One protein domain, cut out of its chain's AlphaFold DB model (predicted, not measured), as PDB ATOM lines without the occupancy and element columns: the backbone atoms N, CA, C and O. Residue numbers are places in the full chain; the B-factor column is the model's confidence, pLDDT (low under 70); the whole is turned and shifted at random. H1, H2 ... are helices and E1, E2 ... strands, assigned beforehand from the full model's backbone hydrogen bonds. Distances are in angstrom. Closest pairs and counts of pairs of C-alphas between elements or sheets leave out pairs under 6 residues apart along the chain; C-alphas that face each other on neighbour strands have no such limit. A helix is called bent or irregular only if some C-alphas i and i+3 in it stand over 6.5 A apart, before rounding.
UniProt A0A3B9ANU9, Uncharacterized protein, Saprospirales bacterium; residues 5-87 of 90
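Overview. This is residues 5 to 87 of the 90 residues of an uncharacterized protein of Saprospirales bacterium (UniProt A0A3B9ANU9). A strongly twisted sheet of four strands has one helix, H1, across one of its faces, while the other face has no named helix on it; from the end of H1 a long link arches away through open space to a second helix, H2, which lies well off the sheet. Residues 58 to 70, of which 58 to 60 belong to H1, stick out free of the rest. The printed part has 83 residues, with four named strands and then two named helices along the chain, E1 E2 E3 E4 H1 H2; the sheet's order is E1 - E2 - E3 - E4, all antiparallel, and the class is mixed, helices and strands. The whole is loose, with a radius of gyration of the C-alphas of 15.0 A, and flat, spanning 41 by 36 by 20 A.

Along the chain. Find C-alpha 5 at (-0.509, -12.017, -45.292), where E1 begins; it covers residues 5 to 8, 10.1 A long. E2 follows at residues 15 to 21, 19.4 A, and E3 at residues 27 to 33, 20.0 A. E4 is residues 36 to 41, 16.7 A. Look next at C-alpha 47 at (-5.178, -31.885, -46.933): from there H1 runs over residues 47 to 60, 20.6 A, and it is irregular, with C-alphas 56 and 59 lying 7.4 A apart. H2, residues 76 to 85, is 14.2 A long and ends with C-alpha 85 at (-21.459, -16.007, -53.084).

Arrangement. Begin with the sheet, a meander, each strand the antiparallel neighbour of the one before. In the hairpin of E1 and E2, look for N 7 and O 18, within hydrogen-bond range at 2.8 A. In the hairpin of E2 and E3, N 19 and O 28 are 2.8 A apart, and in that of E3 and E4, N 33 and O 36 are 2.8 A apart. E1 and E4 are the edge strands. H1 is on the sheet in two layers, a helix on one face of a sheet, at a height over the sheet of 9.3 A. It runs across the strands, at 70 degrees to E1 on the local plane. Its closest C-alphas to E2 are those of Ala 18 and Leu 53, 6.9 A apart. H2 is not on the sheet, and H1 and H2 are apart. In H2 every O i to N i+4 pair is within hydrogen-bond range; in H1, 8 of 10 are.

Size, cuts and confidence. The C-alphas of His 34 and Leu 66 are the two farthest apart, at 43.3 A. The printed part has no cut. The link from H1 to H2, residues 61 to 75, is long. The mean pLDDT of the printed part is 87.8; look for values under 70 at residue 69, residues 72 to 79, and residues 82, 85 and 87.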
ATOM      1  N   ALA A   5      -1.692 -11.499 -45.967       94.31
ATOM      2  CA  ALA A   5      -0.509 -12.017 -45.292       94.31
ATOM      3  C   ALA A   5      -0.161 -13.415 -45.838       94.31
ATOM      4  O   ALA A   5      -0.821 -14.391 -45.463       94.31
ATOM      5  N   PRO A   6       0.840 -13.531 -46.731       95.81
ATOM      6  CA  PRO A   6       1.309 -14.820 -47.222       95.81
ATOM      7  C   PRO A   6       2.235 -15.503 -46.206       95.81
ATOM      8  O   PRO A   6       3.060 -14.865 -45.551       95.81
ATOM      9  N   ILE A   7       2.127 -16.826 -46.109       96.62
ATOM     10  CA  ILE A   7       2.947 -17.690 -45.259       96.62
ATOM     11  C   ILE A   7       3.476 -18.830 -46.128       96.62
ATOM     12  O   ILE A   7       2.701 -19.677 -46.571       96.62
ATOM     13  N   ASN A   8       4.791 -18.875 -46.353       97.31
ATOM     14  CA  ASN A   8       5.431 -20.022 -47.002       97.31
ATOM     15  C   ASN A   8       5.260 -21.262 -46.120       97.31
ATOM     16  O   ASN A   8       5.653 -21.233 -44.952       97.31
ATOM     17  N   LEU A   9       4.700 -22.328 -46.685       96.94
ATOM     18  CA  LEU A   9       4.526 -23.600 -45.999       96.94
ATOM     19  C   LEU A   9       5.781 -24.453 -46.152       96.94
ATOM     20  O   LEU A   9       6.317 -24.603 -47.249       96.94
ATOM     21  N   SER A  10       6.231 -25.049 -45.050       94.06
ATOM     22  CA  SER A  10       7.347 -25.995 -45.075       94.06
ATOM     23  C   SER A  10       6.910 -27.325 -45.698       94.06
ATOM     24  O   SER A  10       6.368 -28.188 -45.009       94.06
ATOM     25  N   MET A  11       7.166 -27.498 -46.996       93.62
ATOM     26  CA  MET A  11       6.907 -28.728 -47.752       93.62
ATOM     27  C   MET A  11       8.163 -29.153 -48.523       93.62
ATOM     28  O   MET A  11       8.929 -28.311 -48.980       93.62
ATOM     29  N   SER A  12       8.404 -30.460 -48.636       87.62
ATOM     30  CA  SER A  12       9.665 -31.021 -49.150       87.62
ATOM     31  C   SER A  12       9.897 -30.820 -50.649       87.62
ATOM     32  O   SER A  12      11.038 -30.750 -51.093       87.62
ATOM     33  N   ASP A  13       8.824 -30.778 -51.428       90.69
ATOM     34  CA  ASP A  13       8.828 -30.959 -52.882       90.69
ATOM     35  C   ASP A  13       7.993 -29.903 -53.618       90.69
ATOM     36  O   ASP A  13       7.882 -29.935 -54.842       90.69
ATOM     37  N   LYS A  14       7.399 -28.960 -52.881       92.69
ATOM     38  CA  LYS A  14       6.439 -27.988 -53.405       92.69
ATOM     39  C   LYS A  14       6.714 -26.603 -52.847       92.69
ATOM     40  O   LYS A  14       7.033 -26.446 -51.671       92.69
ATOM     41  N   THR A  15       6.506 -25.590 -53.680       96.56
ATOM     42  CA  THR A  15       6.468 -24.195 -53.230       96.56
ATOM     43  C   THR A  15       5.012 -23.816 -53.012       96.56
ATOM     44  O   THR A  15       4.295 -23.549 -53.974       96.56
ATOM     45  N   VAL A  16       4.573 -23.836 -51.752       97.62
ATOM     46  CA  VAL A  16       3.187 -23.536 -51.372       97.62
ATOM     47  C   VAL A  16       3.153 -22.366 -50.400       97.62
ATOM     48  O   VAL A  16       3.930 -22.314 -49.445       97.62
ATOM     49  N   GLN A  17       2.217 -21.449 -50.617       98.19
ATOM     50  CA  GLN A  17       1.879 -20.378 -49.691       98.19
ATOM     51  C   GLN A  17       0.455 -20.553 -49.186       98.19
ATOM     52  O   GLN A  17      -0.452 -20.804 -49.971       98.19
ATOM     53  N   ALA A  18       0.247 -20.380 -47.885       97.62
ATOM     54  CA  ALA A  18      -1.065 -20.026 -47.365       97.62
ATOM     55  C   ALA A  18      -1.223 -18.506 -47.431       97.62
ATOM     56  O   ALA A  18      -0.301 -17.776 -47.073       97.62
ATOM     57  N   ILE A  19      -2.384 -18.026 -47.854       97.00
ATOM     58  CA  ILE A  19      -2.711 -16.599 -47.893       97.00
ATOM     59  C   ILE A  19      -3.844 -16.350 -46.914       97.00
ATOM     60  O   ILE A  19      -4.912 -16.948 -47.039       97.00
ATOM     61  N   ILE A  20      -3.609 -15.467 -45.945       94.19
ATOM     62  CA  ILE A  20      -4.648 -14.982 -45.039       94.19
ATOM     63  C   ILE A  20      -5.072 -13.597 -45.518       94.19
ATOM     64  O   ILE A  20      -4.268 -12.664 -45.517       94.19
ATOM     65  N   ASP A  21      -6.331 -13.459 -45.914       89.88
ATOM     66  CA  ASP A  21      -6.957 -12.159 -46.127       89.88
ATOM     67  C   ASP A  21      -7.297 -11.565 -44.756       89.88
ATOM     68  O   ASP A  21      -8.138 -12.092 -44.025       89.88
ATOM     69  N   LEU A  22      -6.612 -10.488 -44.376       87.31
ATOM     70  CA  LEU A  22      -6.756  -9.864 -43.062       87.31
ATOM     71  C   LEU A  22      -8.008  -8.983 -42.954       87.31
ATOM     72  O   LEU A  22      -8.423  -8.669 -41.838       87.31
ATOM     73  N   ASP A  23      -8.646  -8.641 -44.076       82.56
ATOM     74  CA  ASP A  23      -9.906  -7.898 -44.094       82.56
ATOM     75  C   ASP A  23     -11.097  -8.831 -43.818       82.56
ATOM     76  O   ASP A  23     -12.029  -8.484 -43.084       82.56
ATOM     77  N   THR A  24     -11.067 -10.043 -44.381       79.44
ATOM     78  CA  THR A  24     -12.178 -11.010 -44.283       79.44
ATOM     79  C   THR A  24     -11.921 -12.155 -43.303       79.44
ATOM     80  O   THR A  24     -12.866 -12.792 -42.825       79.44
ATOM     81  N   GLY A  25     -10.658 -12.417 -42.968       82.81
ATOM     82  CA  GLY A  25     -10.215 -13.593 -42.222       82.81
ATOM     83  C   GLY A  25     -10.259 -14.891 -43.034       82.81
ATOM     84  O   GLY A  25     -10.168 -15.971 -42.445       82.81
ATOM     85  N   LEU A  26     -10.457 -14.811 -44.356       87.44
ATOM     86  CA  LEU A  26     -10.443 -15.974 -45.240       87.44
ATOM     87  C   LEU A  26      -9.015 -16.483 -45.438       87.44
ATOM     88  O   LEU A  26      -8.052 -15.721 -45.427       87.44
ATOM     89  N   ILE A  27      -8.903 -17.794 -45.630       94.81
ATOM     90  CA  ILE A  27      -7.635 -18.470 -45.892       94.81
ATOM     91  C   ILE A  27      -7.737 -19.138 -47.262       94.81
ATOM     92  O   ILE A  27      -8.744 -19.777 -47.573       94.81
ATOM     93  N   GLY A  28      -6.697 -18.996 -48.072       97.00
ATOM     94  CA  GLY A  28      -6.504 -19.715 -49.327       97.00
ATOM     95  C   GLY A  28      -5.083 -20.254 -49.422       97.00
ATOM     96  O   GLY A  28      -4.268 -20.038 -48.522       97.00
ATOM     97  N   PHE A  29      -4.791 -20.959 -50.508       98.12
ATOM     98  CA  PHE A  29      -3.457 -21.470 -50.786       98.12
ATOM     99  C   PHE A  29      -3.075 -21.219 -52.239       98.12
ATOM    100  O   PHE A  29      -3.932 -21.258 -53.116       98.12
ATOM    101  N   SER A  30      -1.785 -21.037 -52.487       97.88
ATOM    102  CA  SER A  30      -1.217 -20.964 -53.828       97.88
ATOM    103  C   SER A  30      -0.027 -21.905 -53.928       97.88
ATOM    104  O   SER A  30       0.822 -21.922 -53.037       97.88
ATOM    105  N   GLU A  31       0.043 -22.683 -55.000       97.75
ATOM    106  CA  GLU A  31       1.185 -23.538 -55.330       97.75
ATOM    107  C   GLU A  31       1.840 -23.042 -56.617       97.75
ATOM    108  O   GLU A  31       1.149 -22.758 -57.594       97.75
ATOM    109  N   LEU A  32       3.170 -22.961 -56.630       97.50
ATOM    110  CA  LEU A  32       3.932 -22.668 -57.840       97.50
ATOM    111  C   LEU A  32       4.323 -23.979 -58.535       97.50
ATOM    112  O   LEU A  32       5.153 -24.732 -58.024       97.50
ATOM    113  N   VAL A  33       3.760 -24.228 -59.717       95.19
ATOM    114  CA  VAL A  33       4.003 -25.420 -60.540       95.19
ATOM    115  C   VAL A  33       4.516 -24.977 -61.907       95.19
ATOM    116  O   VAL A  33       3.820 -24.284 -62.637       95.19
ATOM    117  N   HIS A  34       5.748 -25.349 -62.264       93.50
ATOM    118  CA  HIS A  34       6.385 -24.968 -63.542       93.50
ATOM    119  C   HIS A  34       6.356 -23.455 -63.856       93.50
ATOM    120  O   HIS A  34       6.316 -23.058 -65.016       93.50
ATOM    121  N   GLY A  35       6.402 -22.603 -62.826       92.81
ATOM    122  CA  GLY A  35       6.337 -21.145 -62.976       92.81
ATOM    123  C   GLY A  35       4.916 -20.574 -63.034       92.81
ATOM    124  O   GLY A  35       4.760 -19.356 -63.011       92.81
ATOM    125  N   GLU A  36       3.890 -21.424 -63.042       95.62
ATOM    126  CA  GLU A  36       2.486 -21.025 -62.972       95.62
ATOM    127  C   GLU A  36       1.957 -21.142 -61.543       95.62
ATOM    128  O   GLU A  36       2.296 -22.069 -60.806       95.62
ATOM    129  N   THR A  37       1.127 -20.182 -61.138       97.44
ATOM    130  CA  THR A  37       0.487 -20.194 -59.819       97.44
ATOM    131  C   THR A  37      -0.883 -20.846 -59.920       97.44
ATOM    132  O   THR A  37      -1.745 -20.373 -60.657       97.44
ATOM    133  N   ILE A  38      -1.087 -21.913 -59.153       97.19
ATOM    134  CA  ILE A  38      -2.377 -22.581 -58.994       97.19
ATOM    135  C   ILE A  38      -2.964 -22.151 -57.655       97.19
ATOM    136  O   ILE A  38      -2.322 -22.310 -56.616       97.19
ATOM    137  N   GLU A  39      -4.177 -21.608 -57.675       97.31
ATOM    138  CA  GLU A  39      -4.880 -21.135 -56.484       97.31
ATOM    139  C   GLU A  39      -5.890 -22.169 -55.984       97.31
ATOM    140  O   GLU A  39      -6.590 -22.822 -56.757       97.31
ATOM    141  N   PHE A  40      -5.989 -22.286 -54.665       96.75
ATOM    142  CA  PHE A  40      -6.914 -23.177 -53.988       96.75
ATOM    143  C   PHE A  40      -7.669 -22.416 -52.907       96.75
ATOM    144  O   PHE A  40      -7.081 -21.742 -52.054       96.75
ATOM    145  N   THR A  41      -8.985 -22.604 -52.865       95.00
ATOM    146  CA  THR A  41      -9.756 -22.241 -51.675       95.00
ATOM    147  C   THR A  41      -9.365 -23.150 -50.507       95.00
ATOM    148  O   THR A  41      -8.892 -24.273 -50.704       95.00
ATOM    149  N   TYR A  42      -9.618 -22.718 -49.264       93.19
ATOM    150  CA  TYR A  42      -9.318 -23.546 -48.088       93.19
ATOM    151  C   TYR A  42      -9.932 -24.950 -48.156       93.19
ATOM    152  O   TYR A  42      -9.365 -25.905 -47.629       93.19
ATOM    153  N   LYS A  43     -11.122 -25.090 -48.755       91.62
ATOM    154  CA  LYS A  43     -11.850 -26.365 -48.814       91.62
ATOM    155  C   LYS A  43     -11.305 -27.281 -49.908       91.62
ATOM    156  O   LYS A  43     -11.172 -28.480 -49.666       91.62
ATOM    157  N   GLU A  44     -10.986 -26.720 -51.068       93.81
ATOM    158  CA  GLU A  44     -10.560 -27.460 -52.264       93.81
ATOM    159  C   GLU A  44      -9.062 -27.785 -52.263       93.81
ATOM    160  O   GLU A  44      -8.614 -28.617 -53.047       93.81
ATOM    161  N   SER A  45      -8.287 -27.181 -51.359       95.88
ATOM    162  CA  SER A  45      -6.862 -27.465 -51.230       95.88
ATOM    163  C   SER A  45      -6.579 -28.909 -50.783       95.88
ATOM    164  O   SER A  45      -7.337 -29.482 -49.981       95.88
ATOM    165  N   PRO A  46      -5.423 -29.473 -51.180       96.38
ATOM    166  CA  PRO A  46      -4.886 -30.691 -50.587       96.38
ATOM    167  C   PRO A  46      -4.871 -30.636 -49.053       96.38
ATOM    168  O   PRO A  46      -4.573 -29.601 -48.449       96.38
ATOM    169  N   VAL A  47      -5.171 -31.769 -48.407       96.31
ATOM    170  CA  VAL A  47      -5.178 -31.885 -46.933       96.31
ATOM    171  C   VAL A  47      -3.826 -31.479 -46.343       96.31
ATOM    172  O   VAL A  47      -3.797 -30.711 -45.383       96.31
ATOM    173  N   ALA A  48      -2.734 -31.889 -46.992       96.88
ATOM    174  CA  ALA A  48      -1.370 -31.579 -46.578       96.88
ATOM    175  C   ALA A  48      -1.093 -30.070 -46.438       96.88
ATOM    176  O   ALA A  48      -0.283 -29.682 -45.604       96.88
ATOM    177  N   TYR A  49      -1.770 -29.199 -47.201       97.19
ATOM    178  CA  TYR A  49      -1.538 -27.747 -47.120       97.19
ATOM    179  C   TYR A  49      -2.124 -27.179 -45.829       97.19
ATOM    180  O   TYR A  49      -1.494 -26.374 -45.143       97.19
ATOM    181  N   ARG A  50      -3.310 -27.662 -45.443       96.31
ATOM    182  CA  ARG A  50      -3.945 -27.303 -44.169       96.31
ATOM    183  C   ARG A  50      -3.135 -27.822 -42.985       96.31
ATOM    184  O   ARG A  50      -2.938 -27.087 -42.025       96.31
ATOM    185  N   GLU A  51      -2.642 -29.055 -43.064       96.56
ATOM    186  CA  GLU A  51      -1.785 -29.642 -42.026       96.56
ATOM    187  C   GLU A  51      -0.465 -28.879 -41.879       96.56
ATOM    188  O   GLU A  51      -0.094 -28.521 -40.764       96.56
ATOM    189  N   ALA A  52       0.207 -28.558 -42.990       96.62
ATOM    190  CA  ALA A  52       1.437 -27.772 -42.973       96.62
ATOM    191  C   ALA A  52       1.219 -26.388 -42.342       96.62
ATOM    192  O   ALA A  52       1.990 -25.984 -41.470       96.62
ATOM    193  N   LEU A  53       0.130 -25.700 -42.704       96.62
ATOM    194  CA  LEU A  53      -0.235 -24.417 -42.103       96.62
ATOM    195  C   LEU A  53      -0.478 -24.535 -40.592       96.62
ATOM    196  O   LEU A  53       0.069 -23.752 -39.818       96.62
ATOM    197  N   LEU A  54      -1.284 -25.509 -40.156       95.12
ATOM    198  CA  LEU A  54      -1.595 -25.702 -38.738       95.12
ATOM    199  C   LEU A  54      -0.353 -26.068 -37.923       95.12
ATOM    200  O   LEU A  54      -0.168 -25.535 -36.832       95.12
ATOM    201  N   ASN A  55       0.516 -26.925 -38.457       95.12
ATOM    202  CA  ASN A  55       1.771 -27.291 -37.808       95.12
ATOM    203  C   ASN A  55       2.682 -26.073 -37.641       95.12
ATOM    204  O   ASN A  55       3.236 -25.860 -36.562       95.12
ATOM    205  N   GLN A  56       2.788 -25.234 -38.670       95.12
ATOM    206  CA  GLN A  56       3.612 -24.028 -38.634       95.12
ATOM    207  C   GLN A  56       3.074 -22.972 -37.658       95.12
ATOM    208  O   GLN A  56       3.853 -22.302 -36.982       95.12
ATOM    209  N   LEU A  57       1.752 -22.854 -37.536       94.25
ATOM    210  CA  LEU A  57       1.101 -21.928 -36.605       94.25
ATOM    211  C   LEU A  57       0.919 -22.494 -35.190       94.25
ATOM    212  O   LEU A  57       0.526 -21.749 -34.296       94.25
ATOM    213  N   SER A  58       1.206 -23.779 -34.965       93.56
ATOM    214  CA  SER A  58       0.883 -24.487 -33.718       93.56
ATOM    215  C   SER A  58       1.407 -23.790 -32.460       93.56
ATOM    216  O   SER A  58       0.684 -23.675 -31.474       93.56
ATOM    217  N   SER A  59       2.629 -23.255 -32.516       93.69
ATOM    218  CA  SER A  59       3.261 -22.529 -31.404       93.69
ATOM    219  C   SER A  59       2.603 -21.185 -31.070       93.69
ATOM    220  O   SER A  59       2.817 -20.652 -29.984       93.69
ATOM    221  N   LEU A  60       1.802 -20.636 -31.986       93.56
ATOM    222  CA  LEU A  60       1.085 -19.372 -31.811       93.56
ATOM    223  C   LEU A  60      -0.323 -19.575 -31.239       93.56
ATOM    224  O   LEU A  60      -0.980 -18.601 -30.864       93.56
ATOM    225  N   PHE A  61      -0.823 -20.811 -31.201       92.25
ATOM    226  CA  PHE A  61      -2.163 -21.088 -30.707       92.25
ATOM    227  C   PHE A  61      -2.214 -21.035 -29.180       92.25
ATOM    228  O   PHE A  61      -1.389 -21.612 -28.477       92.25
ATOM    229  N   ALA A  62      -3.227 -20.340 -28.662       93.19
ATOM    230  CA  ALA A  62      -3.526 -20.341 -27.238       93.19
ATOM    231  C   ALA A  62      -4.072 -21.710 -26.804       93.19
ATOM    232  O   ALA A  62      -4.817 -22.349 -27.545       93.19
ATOM    233  N   GLU A  63      -3.785 -22.107 -25.562       92.38
ATOM    234  CA  GLU A  63      -4.286 -23.352 -24.958       92.38
ATOM    235  C   GLU A  63      -5.822 -23.438 -24.979       92.38
ATOM    236  O   GLU A  63      -6.404 -24.505 -25.173       92.38
ATOM    237  N   LYS A  64      -6.499 -22.293 -24.812       91.62
ATOM    238  CA  LYS A  64      -7.958 -22.203 -24.826       91.62
ATOM    239  C   LYS A  64      -8.434 -20.963 -25.569       91.62
ATOM    240  O   LYS A  64      -7.946 -19.855 -25.361       91.62
ATOM    241  N   SER A  65      -9.473 -21.141 -26.382       87.56
ATOM    242  CA  SER A  65     -10.204 -20.023 -26.976       87.56
ATOM    243  C   SER A  65     -11.030 -19.294 -25.915       87.56
ATOM    244  O   SER A  65     -11.863 -19.902 -25.241       87.56
ATOM    245  N   LEU A  66     -10.844 -17.977 -25.806       88.31
ATOM    246  CA  LEU A  66     -11.715 -17.109 -25.002       88.31
ATOM    247  C   LEU A  66     -13.032 -16.770 -25.719       88.31
ATOM    248  O   LEU A  66     -13.940 -16.217 -25.107       88.31
ATOM    249  N   GLY A  67     -13.146 -17.125 -27.005       80.81
ATOM    250  CA  GLY A  67     -14.271 -16.762 -27.854       80.81
ATOM    251  C   GLY A  67     -14.324 -15.260 -28.154       80.81
ATOM    252  O   GLY A  67     -14.105 -14.408 -27.300       80.81
ATOM    253  N   ASN A  68     -14.654 -14.905 -29.393       79.94
ATOM    254  CA  ASN A  68     -14.985 -13.526 -29.733       79.94
ATOM    255  C   ASN A  68     -16.132 -13.515 -30.743       79.94
ATOM    256  O   ASN A  68     -15.940 -13.666 -31.948       79.94
ATOM    257  N   PHE A  69     -17.348 -13.326 -30.232       68.50
ATOM    258  CA  PHE A  69     -18.563 -13.295 -31.047       68.50
ATOM    259  C   PHE A  69     -18.701 -12.033 -31.906       68.50
ATOM    260  O   PHE A  69     -19.609 -11.975 -32.732       68.50
ATOM    261  N   LYS A  70     -17.815 -11.041 -31.732       71.12
ATOM    262  CA  LYS A  70     -17.734  -9.855 -32.592       71.12
ATOM    263  C   LYS A  70     -16.891 -10.092 -33.849       71.12
ATOM    264  O   LYS A  70     -16.907  -9.240 -34.730       71.12
ATOM    265  N   ILE A  71     -16.171 -11.219 -33.951       71.25
ATOM    266  CA  ILE A  71     -15.493 -11.609 -35.195       71.25
ATOM    267  C   ILE A  71     -16.542 -11.702 -36.306       71.25
ATOM    268  O   ILE A  71     -17.645 -12.210 -36.089       71.25
ATOM    269  N   SER A  72     -16.174 -11.230 -37.496       62.47
ATOM    270  CA  SER A  72     -17.013 -10.927 -38.664       62.47
ATOM    271  C   SER A  72     -18.009 -12.013 -39.111       62.47
ATOM    272  O   SER A  72     -18.902 -11.724 -39.896       62.47
ATOM    273  N   ARG A  73     -17.945 -13.233 -38.565       58.88
ATOM    274  CA  ARG A  73     -18.873 -14.354 -38.816       58.88
ATOM    275  C   ARG A  73     -20.337 -14.060 -38.455       58.88
ATOM    276  O   ARG A  73     -21.221 -14.740 -38.960       58.88
ATOM    277  N   LYS A  74     -20.601 -13.084 -37.578       56.88
ATOM    278  CA  LYS A  74     -21.961 -12.580 -37.283       56.88
ATOM    279  C   LYS A  74     -22.191 -11.146 -37.773       56.88
ATOM    280  O   LYS A  74     -23.208 -10.544 -37.441       56.88
ATOM    281  N   ASN A  75     -21.259 -10.579 -38.543       67.31
ATOM    282  CA  ASN A  75     -21.499  -9.302 -39.201       67.31
ATOM    283  C   ASN A  75     -22.523  -9.537 -40.314       67.31
ATOM    284  O   ASN A  75     -22.291 -10.332 -41.224       67.31
ATOM    285  N   GLN A  76     -23.656  -8.847 -40.230       66.88
ATOM    286  CA  GLN A  76     -24.782  -9.037 -41.136       66.88
ATOM    287  C   GLN A  76     -24.386  -8.858 -42.612       66.88
ATOM    288  O   GLN A  76     -24.814  -9.646 -43.448       66.88
ATOM    289  N   ARG A  77     -23.459  -7.938 -42.914       68.19
ATOM    290  CA  ARG A  77     -22.936  -7.727 -44.276       68.19
ATOM    291  C   ARG A  77     -22.096  -8.898 -44.780       68.19
ATOM    292  O   ARG A  77     -22.143  -9.224 -45.958       68.19
ATOM    293  N   VAL A  78     -21.339  -9.549 -43.896       67.81
ATOM    294  CA  VAL A  78     -20.536 -10.734 -44.248       67.81
ATOM    295  C   VAL A  78     -21.441 -11.945 -44.459       67.81
ATOM    296  O   VAL A  78     -21.227 -12.709 -45.394       67.81
ATOM    297  N   MET A  79     -22.498 -12.085 -43.656       68.94
ATOM    298  CA  MET A  79     -23.523 -13.111 -43.876       68.94
ATOM    299  C   MET A  79     -24.290 -12.896 -45.190       68.94
ATOM    300  O   MET A  79     -24.604 -13.860 -45.883       68.94
ATOM    301  N   GLU A  80     -24.601 -11.646 -45.539       75.88
ATOM    302  CA  GLU A  80     -25.245 -11.282 -46.807       75.88
ATOM    303  C   GLU A  80     -24.328 -11.556 -48.005       75.88
ATOM    304  O   GLU A  80     -24.747 -12.228 -48.946       75.88
ATOM    305  N   ALA A  81     -23.061 -11.139 -47.937       71.69
ATOM    306  CA  ALA A  81     -22.065 -11.448 -48.959       71.69
ATOM    307  C   ALA A  81     -21.884 -12.963 -49.136       71.69
ATOM    308  O   ALA A  81     -21.875 -13.460 -50.258       71.69
ATOM    309  N   GLN A  82     -21.831 -13.722 -48.035       67.12
ATOM    310  CA  GLN A  82     -21.763 -15.179 -48.088       67.12
ATOM    311  C   GLN A  82     -22.994 -15.783 -48.775       67.12
ATOM    312  O   GLN A  82     -22.832 -16.677 -49.598       67.12
ATOM    313  N   LYS A  83     -24.212 -15.305 -48.485       75.62
ATOM    314  CA  LYS A  83     -25.434 -15.788 -49.153       75.62
ATOM    315  C   LYS A  83     -25.389 -15.582 -50.666       75.62
ATOM    316  O   LYS A  83     -25.771 -16.494 -51.388       75.62
ATOM    317  N   ILE A  84     -24.913 -14.423 -51.120       76.62
ATOM    318  CA  ILE A  84     -24.769 -14.108 -52.548       76.62
ATOM    319  C   ILE A  84     -23.725 -15.034 -53.186       76.62
ATOM    320  O   ILE A  84     -24.009 -15.702 -54.170       76.62
ATOM    321  N   LEU A  85     -22.545 -15.161 -52.572       69.19
ATOM    322  CA  LEU A  85     -21.459 -16.007 -53.084       69.19
ATOM    323  C   LEU A  85     -21.789 -17.511 -53.059       69.19
ATOM    324  O   LEU A  85     -21.224 -18.279 -53.829       69.19
ATOM    325  N   SER A  86     -22.700 -17.941 -52.182       72.25
ATOM    326  CA  SER A  86     -23.131 -19.344 -52.065       72.25
ATOM    327  C   SER A  86     -24.287 -19.709 -53.006       72.25
ATOM    328  O   SER A  86     -24.643 -20.882 -53.081       72.25
ATOM    329  N   ASN A  87     -24.887 -18.730 -53.694       60.00
ATOM    330  CA  ASN A  87     -25.974 -18.916 -54.660       60.00
ATOM    331  C   ASN A  87     -25.653 -18.135 -55.950       60.00
ATOM    332  O   ASN A  87     -26.156 -17.030 -56.143       60.00
TER     333      ASN A  87